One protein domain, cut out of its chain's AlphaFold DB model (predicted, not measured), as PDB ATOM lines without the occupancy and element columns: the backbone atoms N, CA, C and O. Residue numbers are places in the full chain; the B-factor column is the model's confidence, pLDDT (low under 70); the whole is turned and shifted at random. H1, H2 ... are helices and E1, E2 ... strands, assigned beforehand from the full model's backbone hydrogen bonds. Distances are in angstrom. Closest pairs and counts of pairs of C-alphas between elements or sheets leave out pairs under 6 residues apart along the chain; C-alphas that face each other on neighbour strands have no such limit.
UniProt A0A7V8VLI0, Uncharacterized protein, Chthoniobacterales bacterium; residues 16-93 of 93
ATOM      1  N   VAL A  16      47.641  -2.351  42.156       94.56
ATOM      2  CA  VAL A  16      47.683  -0.954  42.606       94.56
ATOM      3  C   VAL A  16      47.252  -0.002  41.494       94.56
ATOM      4  O   VAL A  16      47.804  -0.038  40.399       94.56
ATOM      5  N   LEU A  17      46.302   0.882  41.801       95.06
ATOM      6  CA  LEU A  17      45.971   2.057  41.000       95.06
ATOM      7  C   LEU A  17      46.501   3.304  41.709       95.06
ATOM      8  O   LEU A  17      46.028   3.638  42.795       95.06
ATOM      9  N   PHE A  18      47.453   3.992  41.083       94.12
ATOM     10  CA  PHE A  18      47.884   5.329  41.491       94.12
ATOM     11  C   PHE A  18      47.118   6.388  40.705       94.12
ATOM     12  O   PHE A  18      46.963   6.272  39.489       94.12
ATOM     13  N   ILE A  19      46.655   7.417  41.409       92.81
ATOM     14  CA  ILE A  19      45.960   8.562  40.831       92.81
ATOM     15  C   ILE A  19      46.630   9.833  41.340       92.81
ATOM     16  O   ILE A  19      46.868   9.955  42.542       92.81
ATOM     17  N   ASP A  20      46.894  10.760  40.425       91.69
ATOM     18  CA  ASP A  20      47.531  12.046  40.694       91.69
ATOM     19  C   ASP A  20      46.776  13.187  39.994       91.69
ATOM     20  O   ASP A  20      46.252  13.014  38.886       91.69
ATOM     21  N   ILE A  21      46.706  14.348  40.650       90.69
ATOM     22  CA  ILE A  21      46.080  15.557  40.116       90.69
ATOM     23  C   ILE A  21      47.156  16.393  39.421       90.69
ATOM     24  O   ILE A  21      47.987  17.057  40.042       90.69
ATOM     25  N   VAL A  22      47.097  16.434  38.090       91.25
ATOM     26  CA  VAL A  22      48.058  17.204  37.295       91.25
ATOM     27  C   VAL A  22      47.986  18.688  37.658       91.25
ATOM     28  O   VAL A  22      46.955  19.337  37.506       91.25
ATOM     29  N   GLY A  23      49.119  19.245  38.088       89.19
ATOM     30  CA  GLY A  23      49.220  20.658  38.445       89.19
ATOM     31  C   GLY A  23      48.696  21.003  39.840       89.19
ATOM     32  O   GLY A  23      48.593  22.191  40.134       89.19
ATOM     33  N   TYR A  24      48.435  20.011  40.700       87.12
ATOM     34  CA  TYR A  24      47.978  20.197  42.082       87.12
ATOM     35  C   TYR A  24      48.759  21.280  42.842       87.12
ATOM     36  O   TYR A  24      48.176  22.200  43.406       87.12
ATOM     37  N   SER A  25      50.093  21.247  42.765       87.56
ATOM     38  CA  SER A  25      50.974  22.191  43.467       87.56
ATOM     39  C   SER A  25      50.879  23.645  42.982       87.56
ATOM     40  O   SER A  25      51.464  24.525  43.607       87.56
ATOM     41  N   LYS A  26      50.195  23.911  41.860       90.81
ATOM     42  CA  LYS A  26      49.970  25.270  41.333       90.81
ATOM     43  C   LYS A  26      48.692  25.914  41.880       90.81
ATOM     44  O   LYS A  26      48.511  27.112  41.690       90.81
ATOM     45  N   LEU A  27      47.819  25.129  42.510       87.00
ATOM     46  CA  LEU A  27      46.545  25.578  43.061       87.00
ATOM     47  C   LEU A  27      46.726  26.204  44.449       87.00
ATOM     48  O   LEU A  27      47.660  25.868  45.183       87.00
ATOM     49  N   LEU A  28      45.801  27.078  44.839       90.69
ATOM     50  CA  LEU A  28      45.712  27.587  46.206       90.69
ATOM     51  C   LEU A  28      45.301  26.463  47.174       90.69
ATOM     52  O   LEU A  28      44.673  25.485  46.784       90.69
ATOM     53  N   ILE A  29      45.615  26.600  48.466       87.88
ATOM     54  CA  ILE A  29      45.365  25.546  49.479       87.88
ATOM     55  C   ILE A  29      43.884  25.120  49.546       87.88
ATOM     56  O   ILE A  29      43.577  23.943  49.755       87.88
ATOM     57  N   HIS A  30      42.956  26.065  49.367       90.12
ATOM     58  CA  HIS A  30      41.525  25.754  49.361       90.12
ATOM     59  C   HIS A  30      41.130  24.960  48.106       90.12
ATOM     60  O   HIS A  30      40.484  23.924  48.230       90.12
ATOM     61  N   GLU A  31      41.615  25.365  46.930       89.81
ATOM     62  CA  GLU A  31      41.393  24.662  45.660       89.81
ATOM     63  C   GLU A  31      41.991  23.250  45.695       89.81
ATOM     64  O   GLU A  31      41.350  22.294  45.274       89.81
ATOM     65  N   GLN A  32      43.190  23.086  46.260       88.88
ATOM     66  CA  GLN A  32      43.809  21.774  46.482       88.88
ATOM     67  C   GLN A  32      42.885  20.845  47.286       88.88
ATOM     68  O   GLN A  32      42.663  19.692  46.912       88.88
ATOM     69  N   SER A  33      42.307  21.367  48.370       89.00
ATOM     70  CA  SER A  33      41.395  20.612  49.233       89.00
ATOM     71  C   SER A  33      40.106  20.225  48.502       89.00
ATOM     72  O   SER A  33      39.659  19.083  48.618       89.00
ATOM     73  N   GLU A  34      39.537  21.139  47.712       91.38
ATOM     74  CA  GLU A  34      38.333  20.897  46.907       91.38
ATOM     75  C   GLU A  34      38.565  19.864  45.798       91.38
ATOM     76  O   GLU A  34      37.760  18.942  45.630       91.38
ATOM     77  N   GLN A  35      39.682  19.958  45.071       90.56
ATOM     78  CA  GLN A  35      40.022  18.999  44.017       90.56
ATOM     79  C   GLN A  35      40.276  17.604  44.593       90.56
ATOM     80  O   GLN A  35      39.787  16.606  44.061       90.56
ATOM     81  N   LEU A  36      40.969  17.521  45.732       89.94
ATOM     82  CA  LEU A  36      41.204  16.250  46.409       89.94
ATOM     83  C   LEU A  36      39.898  15.632  46.931       89.94
ATOM     84  O   LEU A  36      39.723  14.413  46.868       89.94
ATOM     85  N   GLN A  37      38.978  16.450  47.443       90.56
ATOM     86  CA  GLN A  37      37.660  15.994  47.881       90.56
ATOM     87  C   GLN A  37      36.835  15.467  46.699       90.56
ATOM     88  O   GLN A  37      36.324  14.348  46.766       90.56
ATOM     89  N   THR A  38      36.799  16.210  45.594       91.06
ATOM     90  CA  THR A  38      36.120  15.812  44.353       91.06
ATOM     91  C   THR A  38      36.667  14.487  43.823       91.06
ATOM     92  O   THR A  38      35.905  13.565  43.524       91.06
ATOM     93  N   LEU A  39      37.995  14.338  43.778       91.06
ATOM     94  CA  LEU A  39      38.634  13.091  43.364       91.06
ATOM     95  C   LEU A  39      38.221  11.922  44.268       91.06
ATOM     96  O   LEU A  39      37.856  10.853  43.773       91.06
ATOM     97  N   LYS A  40      38.244  12.113  45.593       90.81
ATOM     98  CA  LYS A  40      37.842  11.081  46.561       90.81
ATOM     99  C   LYS A  40      36.386  10.664  46.378       90.81
ATOM    100  O   LYS A  40      36.092   9.474  46.477       90.81
ATOM    101  N   GLU A  41      35.487  11.609  46.136       92.88
ATOM    102  CA  GLU A  41      34.065  11.336  45.908       92.88
ATOM    103  C   GLU A  41      33.841  10.531  44.631       92.88
ATOM    104  O   GLU A  41      33.167   9.501  44.669       92.88
ATOM    105  N   ILE A  42      34.485  10.927  43.530       93.69
ATOM    106  CA  ILE A  42      34.419  10.199  42.260       93.69
ATOM    107  C   ILE A  42      34.940   8.771  42.426       93.69
ATOM    108  O   ILE A  42      34.263   7.819  42.042       93.69
ATOM    109  N   VAL A  43      36.114   8.610  43.041       93.25
ATOM    110  CA  VAL A  43      36.739   7.302  43.274       93.25
ATOM    111  C   VAL A  43      35.840   6.401  44.126       93.25
ATOM    112  O   VAL A  43      35.600   5.253  43.756       93.25
ATOM    113  N   ARG A  44      35.277   6.921  45.227       92.62
ATOM    114  CA  ARG A  44      34.330   6.187  46.091       92.62
ATOM    115  C   ARG A  44      33.017   5.843  45.382       92.62
ATOM    116  O   ARG A  44      32.348   4.880  45.748       92.62
ATOM    117  N   GLY A  45      32.647   6.630  44.376       93.12
ATOM    118  CA  GLY A  45      31.468   6.420  43.542       93.12
ATOM    119  C   GLY A  45      31.615   5.309  42.499       93.12
ATOM    120  O   GLY A  45      30.602   4.905  41.921       93.12
ATOM    121  N   THR A  46      32.825   4.795  42.266       94.56
ATOM    122  CA  THR A  46      33.067   3.714  41.299       94.56
ATOM    123  C   THR A  46      32.548   2.369  41.813       94.56
ATOM    124  O   THR A  46      32.554   2.082  43.012       94.56
ATOM    125  N   GLU A  47      32.055   1.533  40.904       94.81
ATOM    126  CA  GLU A  47      31.548   0.199  41.209       94.81
ATOM    127  C   GLU A  47      32.670  -0.696  41.737       94.81
ATOM    128  O   GLU A  47      32.515  -1.318  42.787       94.81
ATOM    129  N   GLN A  48      33.831  -0.678  41.077       94.50
ATOM    130  CA  GLN A  48      34.985  -1.485  41.482       94.50
ATOM    131  C   GLN A  48      35.481  -1.141  42.886       94.50
ATOM    132  O   GLN A  48      35.820  -2.040  43.658       94.50
ATOM    133  N   PHE A  49      35.487   0.146  43.247       94.31
ATOM    134  CA  PHE A  49      35.821   0.575  44.601       94.31
ATOM    135  C   PHE A  49      34.829   0.010  45.618       94.31
ATOM    136  O   PHE A  49      35.254  -0.581  46.607       94.31
ATOM    137  N   ARG A  50      33.518   0.154  45.377       95.44
ATOM    138  CA  ARG A  50      32.484  -0.326  46.309       95.44
ATOM    139  C   ARG A  50      32.515  -1.840  46.484       95.44
ATOM    140  O   ARG A  50      32.383  -2.309  47.609       95.44
ATOM    141  N   LEU A  51      32.705  -2.593  45.402       94.75
ATOM    142  CA  LEU A  51      32.811  -4.053  45.455       94.75
ATOM    143  C   LEU A  51      34.030  -4.483  46.280       94.75
ATOM    144  O   LEU A  51      33.902  -5.263  47.222       94.75
ATOM    145  N   ALA A  52      35.205  -3.919  45.988       93.56
ATOM    146  CA  ALA A  52      36.426  -4.252  46.716       93.56
ATOM    147  C   ALA A  52      36.381  -3.802  48.189       93.56
ATOM    148  O   ALA A  52      36.925  -4.489  49.055       93.56
ATOM    149  N   GLU A  53      35.731  -2.672  48.491       93.88
ATOM    150  CA  GLU A  53      35.505  -2.207  49.862       93.88
ATOM    151  C   GLU A  53      34.555  -3.138  50.626       93.88
ATOM    152  O   GLU A  53      34.876  -3.532  51.746       93.88
ATOM    153  N   ALA A  54      33.440  -3.549  50.013       94.19
ATOM    154  CA  ALA A  54      32.476  -4.471  50.617       94.19
ATOM    155  C   ALA A  54      33.085  -5.852  50.914       94.19
ATOM    156  O   ALA A  54      32.751  -6.474  51.919       94.19
ATOM    157  N   GLU A  55      34.017  -6.314  50.076       93.62
ATOM    158  CA  GLU A  55      34.766  -7.556  50.295       93.62
ATOM    159  C   GLU A  55      35.925  -7.417  51.302       93.62
ATOM    160  O   GLU A  55      36.592  -8.406  51.607       93.62
ATOM    161  N   GLY A  56      36.231  -6.209  51.793       92.44
ATOM    162  CA  GLY A  56      37.409  -5.964  52.637       92.44
ATOM    163  C   GLY A  56      38.746  -6.149  51.899       92.44
ATOM    164  O   GLY A  56      39.802  -6.317  52.516       92.44
ATOM    165  N   LYS A  57      38.723  -6.119  50.563       93.75
ATOM    166  CA  LYS A  57      39.880  -6.335  49.677       93.75
ATOM    167  C   LYS A  57      40.451  -5.043  49.100       93.75
ATOM    168  O   LYS A  57      41.280  -5.102  48.194       93.75
ATOM    169  N   LEU A  58      40.044  -3.892  49.629       94.25
ATOM    170  CA  LEU A  58      40.543  -2.584  49.226       94.25
ATOM    171  C   LEU A  58      41.359  -1.930  50.344       94.25
ATOM    172  O   LEU A  58      40.855  -1.705  51.444       94.25
ATOM    173  N   LEU A  59      42.600  -1.554  50.040       93.38
ATOM    174  CA  LEU A  59      43.399  -0.654  50.869       93.38
ATOM    175  C   LEU A  59      43.480   0.719  50.201       93.38
ATOM    176  O   LEU A  59      43.666   0.827  48.991       93.38
ATOM    177  N   ARG A  60      43.360   1.769  51.011       92.12
ATOM    178  CA  ARG A  60      43.445   3.165  50.579       92.12
ATOM    179  C   ARG A  60      44.664   3.791  51.222       92.12
ATOM    180  O   ARG A  60      44.761   3.798  52.446       92.12
ATOM    181  N   LEU A  61      45.558   4.327  50.408       88.81
ATOM    182  CA  LEU A  61      46.757   5.003  50.873       88.81
ATOM    183  C   LEU A  61      46.706   6.458  50.395       88.81
ATOM    184  O   LEU A  61      46.623   6.691  49.187       88.81
ATOM    185  N   PRO A  62      46.707   7.440  51.313       79.50
ATOM    186  CA  PRO A  62      46.798   8.834  50.919       79.50
ATOM    187  C   PRO A  62      48.178   9.099  50.308       79.50
ATOM    188  O   PRO A  62      49.203   8.783  50.911       79.50
ATOM    189  N   THR A  63      48.195   9.702  49.125       74.81
ATOM    190  CA  THR A  63      49.380  10.336  48.537       74.81
ATOM    191  C   THR A  63      49.057  11.828  48.459       74.81
ATOM    192  O   THR A  63      47.901  12.171  48.244       74.81
ATOM    193  N   GLY A  64      50.000  12.723  48.767       77.00
ATOM    194  CA  GLY A  64      49.695  14.129  49.102       77.00
ATOM    195  C   GLY A  64      48.733  14.849  48.143       77.00
ATOM    196  O   GLY A  64      47.809  15.519  48.596       77.00
ATOM    197  N   ASP A  65      48.924  14.651  46.844       80.00
ATOM    198  CA  ASP A  65      48.203  15.231  45.705       80.00
ATOM    199  C   ASP A  65      47.185  14.278  45.047       80.00
ATOM    200  O   ASP A  65      46.556  14.619  44.044       80.00
ATOM    201  N   GLY A  66      46.957  13.096  45.622       85.56
ATOM    202  CA  GLY A  66      46.087  12.093  45.021       85.56
ATOM    203  C   GLY A  66      45.783  10.908  45.933       85.56
ATOM    204  O   GLY A  66      45.389  11.060  47.095       85.56
ATOM    205  N   GLY A  67      45.911   9.698  45.394       90.12
ATOM    206  CA  GLY A  67      45.790   8.493  46.203       90.12
ATOM    207  C   GLY A  67      46.248   7.226  45.501       90.12
ATOM    208  O   GLY A  67      46.238   7.124  44.275       90.12
ATOM    209  N   ALA A  68      46.590   6.227  46.310       92.69
ATOM    210  CA  ALA A  68      46.797   4.868  45.845       92.69
ATOM    211  C   ALA A  68      45.702   3.944  46.387       92.69
ATOM    212  O   ALA A  68      45.379   3.946  47.580       92.69
ATOM    213  N   LEU A  69      45.137   3.144  45.492       94.50
ATOM    214  CA  LEU A  69      44.178   2.094  45.807       94.50
ATOM    215  C   LEU A  69      44.841   0.749  45.556       94.50
ATOM    216  O   LEU A  69      45.338   0.509  44.459       94.50
ATOM    217  N   VAL A  70      44.833  -0.129  46.553       95.38
ATOM    218  CA  VAL A  70      45.345  -1.494  46.412       95.38
ATOM    219  C   VAL A  70      44.176  -2.459  46.461       95.38
ATOM    220  O   VAL A  70      43.507  -2.588  47.487       95.38
ATOM    221  N   PHE A  71      43.954  -3.140  45.348       95.44
ATOM    222  CA  PHE A  71      42.924  -4.145  45.160       95.44
ATOM    223  C   PHE A  71      43.526  -5.536  45.360       95.44
ATOM    224  O   PHE A  71      44.489  -5.899  44.690       95.44
ATOM    225  N   ARG A  72      42.958  -6.329  46.267       93.75
ATOM    226  CA  ARG A  72      43.344  -7.733  46.514       93.75
ATOM    227  C   ARG A  72      42.365  -8.737  45.893       93.75
ATOM    228  O   ARG A  72      42.326  -9.894  46.299       93.75
ATOM    229  N   ASN A  73      41.502  -8.285  44.981       89.00
ATOM    230  CA  ASN A  73      40.509  -9.122  44.305       89.00
ATOM    231  C   ASN A  73      41.008  -9.610  42.934       89.00
ATOM    232  O   ASN A  73      41.481 -10.737  42.834       89.00
ATOM    233  N   THR A  74      40.903  -8.794  41.884       91.56
ATOM    234  CA  THR A  74      41.261  -9.149  40.508       91.56
ATOM    235  C   THR A  74      42.216  -8.115  39.921       91.56
ATOM    236  O   THR A  74      42.206  -6.943  40.304       91.56
ATOM    237  N   ALA A  75      43.021  -8.535  38.943       92.44
ATOM    238  CA  ALA A  75      43.930  -7.639  38.227       92.44
ATOM    239  C   ALA A  75      43.197  -6.571  37.398       92.44
ATOM    240  O   ALA A  75      43.757  -5.514  37.111       92.44
ATOM    241  N   GLU A  76      41.943  -6.833  37.029       94.81
ATOM    242  CA  GLU A  76      41.113  -5.940  36.217       94.81
ATOM    243  C   GLU A  76      40.464  -4.824  37.041       94.81
ATOM    244  O   GLU A  76      40.252  -3.730  36.516       94.81
ATOM    245  N   ALA A  77      40.189  -5.062  38.330       95.00
ATOM    246  CA  ALA A  77      39.536  -4.104  39.221       95.00
ATOM    247  C   ALA A  77      40.161  -2.691  39.202       95.00
ATOM    248  O   ALA A  77      39.414  -1.729  39.000       95.00
ATOM    249  N   PRO A  78      41.495  -2.502  39.332       95.75
ATOM    250  CA  PRO A  78      42.088  -1.166  39.237       95.75
ATOM    251  C   PRO A  78      41.919  -0.524  37.853       95.75
ATOM    252  O   PRO A  78      41.717   0.686  37.764       95.75
ATOM    253  N   VAL A  79      41.966  -1.303  36.769       96.25
ATOM    254  CA  VAL A  79      41.822  -0.779  35.399       96.25
ATOM    255  C   VAL A  79      40.382  -0.332  35.148       96.25
ATOM    256  O   VAL A  79      40.148   0.770  34.652       96.25
ATOM    257  N   LEU A  80      39.410  -1.153  35.540       96.62
ATOM    258  CA  LEU A  80      37.988  -0.825  35.459       96.62
ATOM    259  C   LEU A  80      37.649   0.394  36.329       96.62
ATOM    260  O   LEU A  80      36.989   1.318  35.852       96.62
ATOM    261  N   CYS A  81      38.195   0.463  37.548       96.06
ATOM    262  CA  CYS A  81      38.084   1.635  38.417       96.06
ATOM    263  C   CYS A  81      38.615   2.896  37.717       96.06
ATOM    264  O   CYS A  81      37.936   3.920  37.693       96.06
ATOM    265  N   ALA A  82      39.797   2.833  37.096       96.00
ATOM    266  CA  ALA A  82      40.376   3.966  36.372       96.00
ATOM    267  C   ALA A  82      39.497   4.420  35.191       96.00
ATOM    268  O   ALA A  82      39.324   5.621  34.964       96.00
ATOM    269  N   LEU A  83      38.897   3.477  34.457       96.50
ATOM    270  CA  LEU A  83      37.960   3.782  33.372       96.50
ATOM    271  C   LEU A  83      36.688   4.466  33.885       96.50
ATOM    272  O   LEU A  83      36.193   5.396  33.248       96.50
ATOM    273  N   GLU A  84      36.154   4.029  35.024       95.94
ATOM    274  CA  GLU A  84      34.987   4.643  35.663       95.94
ATOM    275  C   GLU A  84      35.290   6.056  36.168       95.94
ATOM    276  O   GLU A  84      34.526   6.976  35.865       95.94
ATOM    277  N   VAL A  85      36.438   6.260  36.828       94.56
ATOM    278  CA  VAL A  85      36.922   7.594  37.228       94.56
ATOM    279  C   VAL A  85      37.047   8.503  36.004       94.56
ATOM    280  O   VAL A  85      36.520   9.615  36.008       94.56
ATOM    281  N   SER A  86      37.670   8.029  34.918       94.12
ATOM    282  CA  SER A  86      37.810   8.805  33.679       94.12
ATOM    283  C   SER A  86      36.455   9.194  33.080       94.12
ATOM    284  O   SER A  86      36.264  10.334  32.656       94.12
ATOM    285  N   LYS A  87      35.485   8.269  33.061       94.62
ATOM    286  CA  LYS A  87      34.123   8.545  32.579       94.62
ATOM    287  C   LYS A  87      33.400   9.562  33.460       94.62
ATOM    288  O   LYS A  87      32.695  10.408  32.920       94.62
ATOM    289  N   ALA A  88      33.546   9.472  34.780       93.06
ATOM    290  CA  ALA A  88      32.938  10.410  35.717       93.06
ATOM    291  C   ALA A  88      33.527  11.818  35.557       93.06
ATOM    292  O   ALA A  88      32.772  12.767  35.378       93.06
ATOM    293  N   LEU A  89      34.857  11.939  35.490       90.50
ATOM    294  CA  LEU A  89      35.537  13.221  35.270       90.50
ATOM    295  C   LEU A  89      35.107  13.897  33.960       90.50
ATOM    296  O   LEU A  89      34.897  15.103  33.941       90.50
ATOM    297  N   LYS A  90      34.905  13.132  32.879       90.00
ATOM    298  CA  LYS A  90      34.412  13.674  31.598       90.00
ATOM    299  C   LYS A  90      32.957  14.147  31.633       90.00
ATOM    300  O   LYS A  90      32.567  14.909  30.762       90.00
ATOM    301  N   LYS A  91      32.139  13.647  32.565       85.69
ATOM    302  CA  LYS A  91      30.732  14.058  32.721       85.69
ATOM    303  C   LYS A  91      30.573  15.276  33.627       85.69
ATOM    304  O   LYS A  91      29.570  15.970  33.518       85.69
ATOM    305  N   SER A  92      31.527  15.488  34.528       67.56
ATOM    306  CA  SER A  92      31.555  16.616  35.463       67.56
ATOM    307  C   SER A  92      32.266  17.852  34.902       67.56
ATOM    308  O   SER A  92      32.446  18.819  35.638       67.56
ATOM    309  N   SER A  93      32.698  17.802  33.637       53.72
ATOM    310  CA  SER A  93      33.468  18.844  32.955       53.72
ATOM    311  C   SER A  93      32.700  19.484  31.808       53.72
ATOM    312  O   SER A  93      31.739  18.861  31.304       53.72
TER     313      SER A  93
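AT A GLANCE: This is residues 16 to 93 of the 93 residues of an uncharacterized protein of Chthoniobacterales bacterium (UniProt A0A7V8VLI0). Three helices cover one face of a small antiparallel sheet of three strands, making two layers, helices on one face of a sheet; no helix covers the other face. H3 runs along edge strand E1, short H2 is near E2, and H1 comes over the sheet with its residues 35 to 43. The printed part has 78 residues with, in order, E1 H1 H2 E2 E3 H3; the sheet's order is E1 E3 E2, and the class is mixed, helices and strands. It is compact, with a radius of gyration of the C-alphas of 12.6 A and spans of 37 by 25 by 17 A.

HOW THE PARTS SIT: Start at E1, residues 16 to 20; its antiparallel neighbour is E3, residues 66 to 71, with N 17 and O 69 2.9 A apart, within hydrogen-bond range. E3 forms a hairpin with E2, residues 58 to 63, where N 61 and O 68 are 2.9 A apart. Look between E1 and E2 for H1, residues 29 to 44, and H2, residues 47 to 54: E1, H1 H2, E2 are a split strand-helix-strand unit, two strands running the same way with E3 between them, its crossover right-handed. H3, residues 77 to 91, runs along E1 at 9 degrees on the local plane. H2 touches H3 at a steep tilt of 51 degrees, closest at C-alphas 48 and 81, 5.4 A. H1 touches H3 with residues 42 to 43 alone, closest at C-alphas 43 and 85, 6.1 A. In H1, H2 and H3 every O i to N i+4 pair is within hydrogen-bond range.

IN THESE COORDINATES: Find C-alpha 16 at (47.683, -0.954, 42.606), where E1 begins. H1 runs 22.5 A from C-alpha 29 at (45.365, 25.546, 49.479). H2 measures 10.5 A, E2 15.7 A and E3 16.5 A. H3 runs 21.2 A to C-alpha 91 at (30.732, 14.058, 32.721).

THE WHOLE: The C-alphas farthest apart, of Leu 28 and Thr 74, are 37.4 A apart. The printed part has no cut and no long link. Confidence is under 70 at residues 92 to 93.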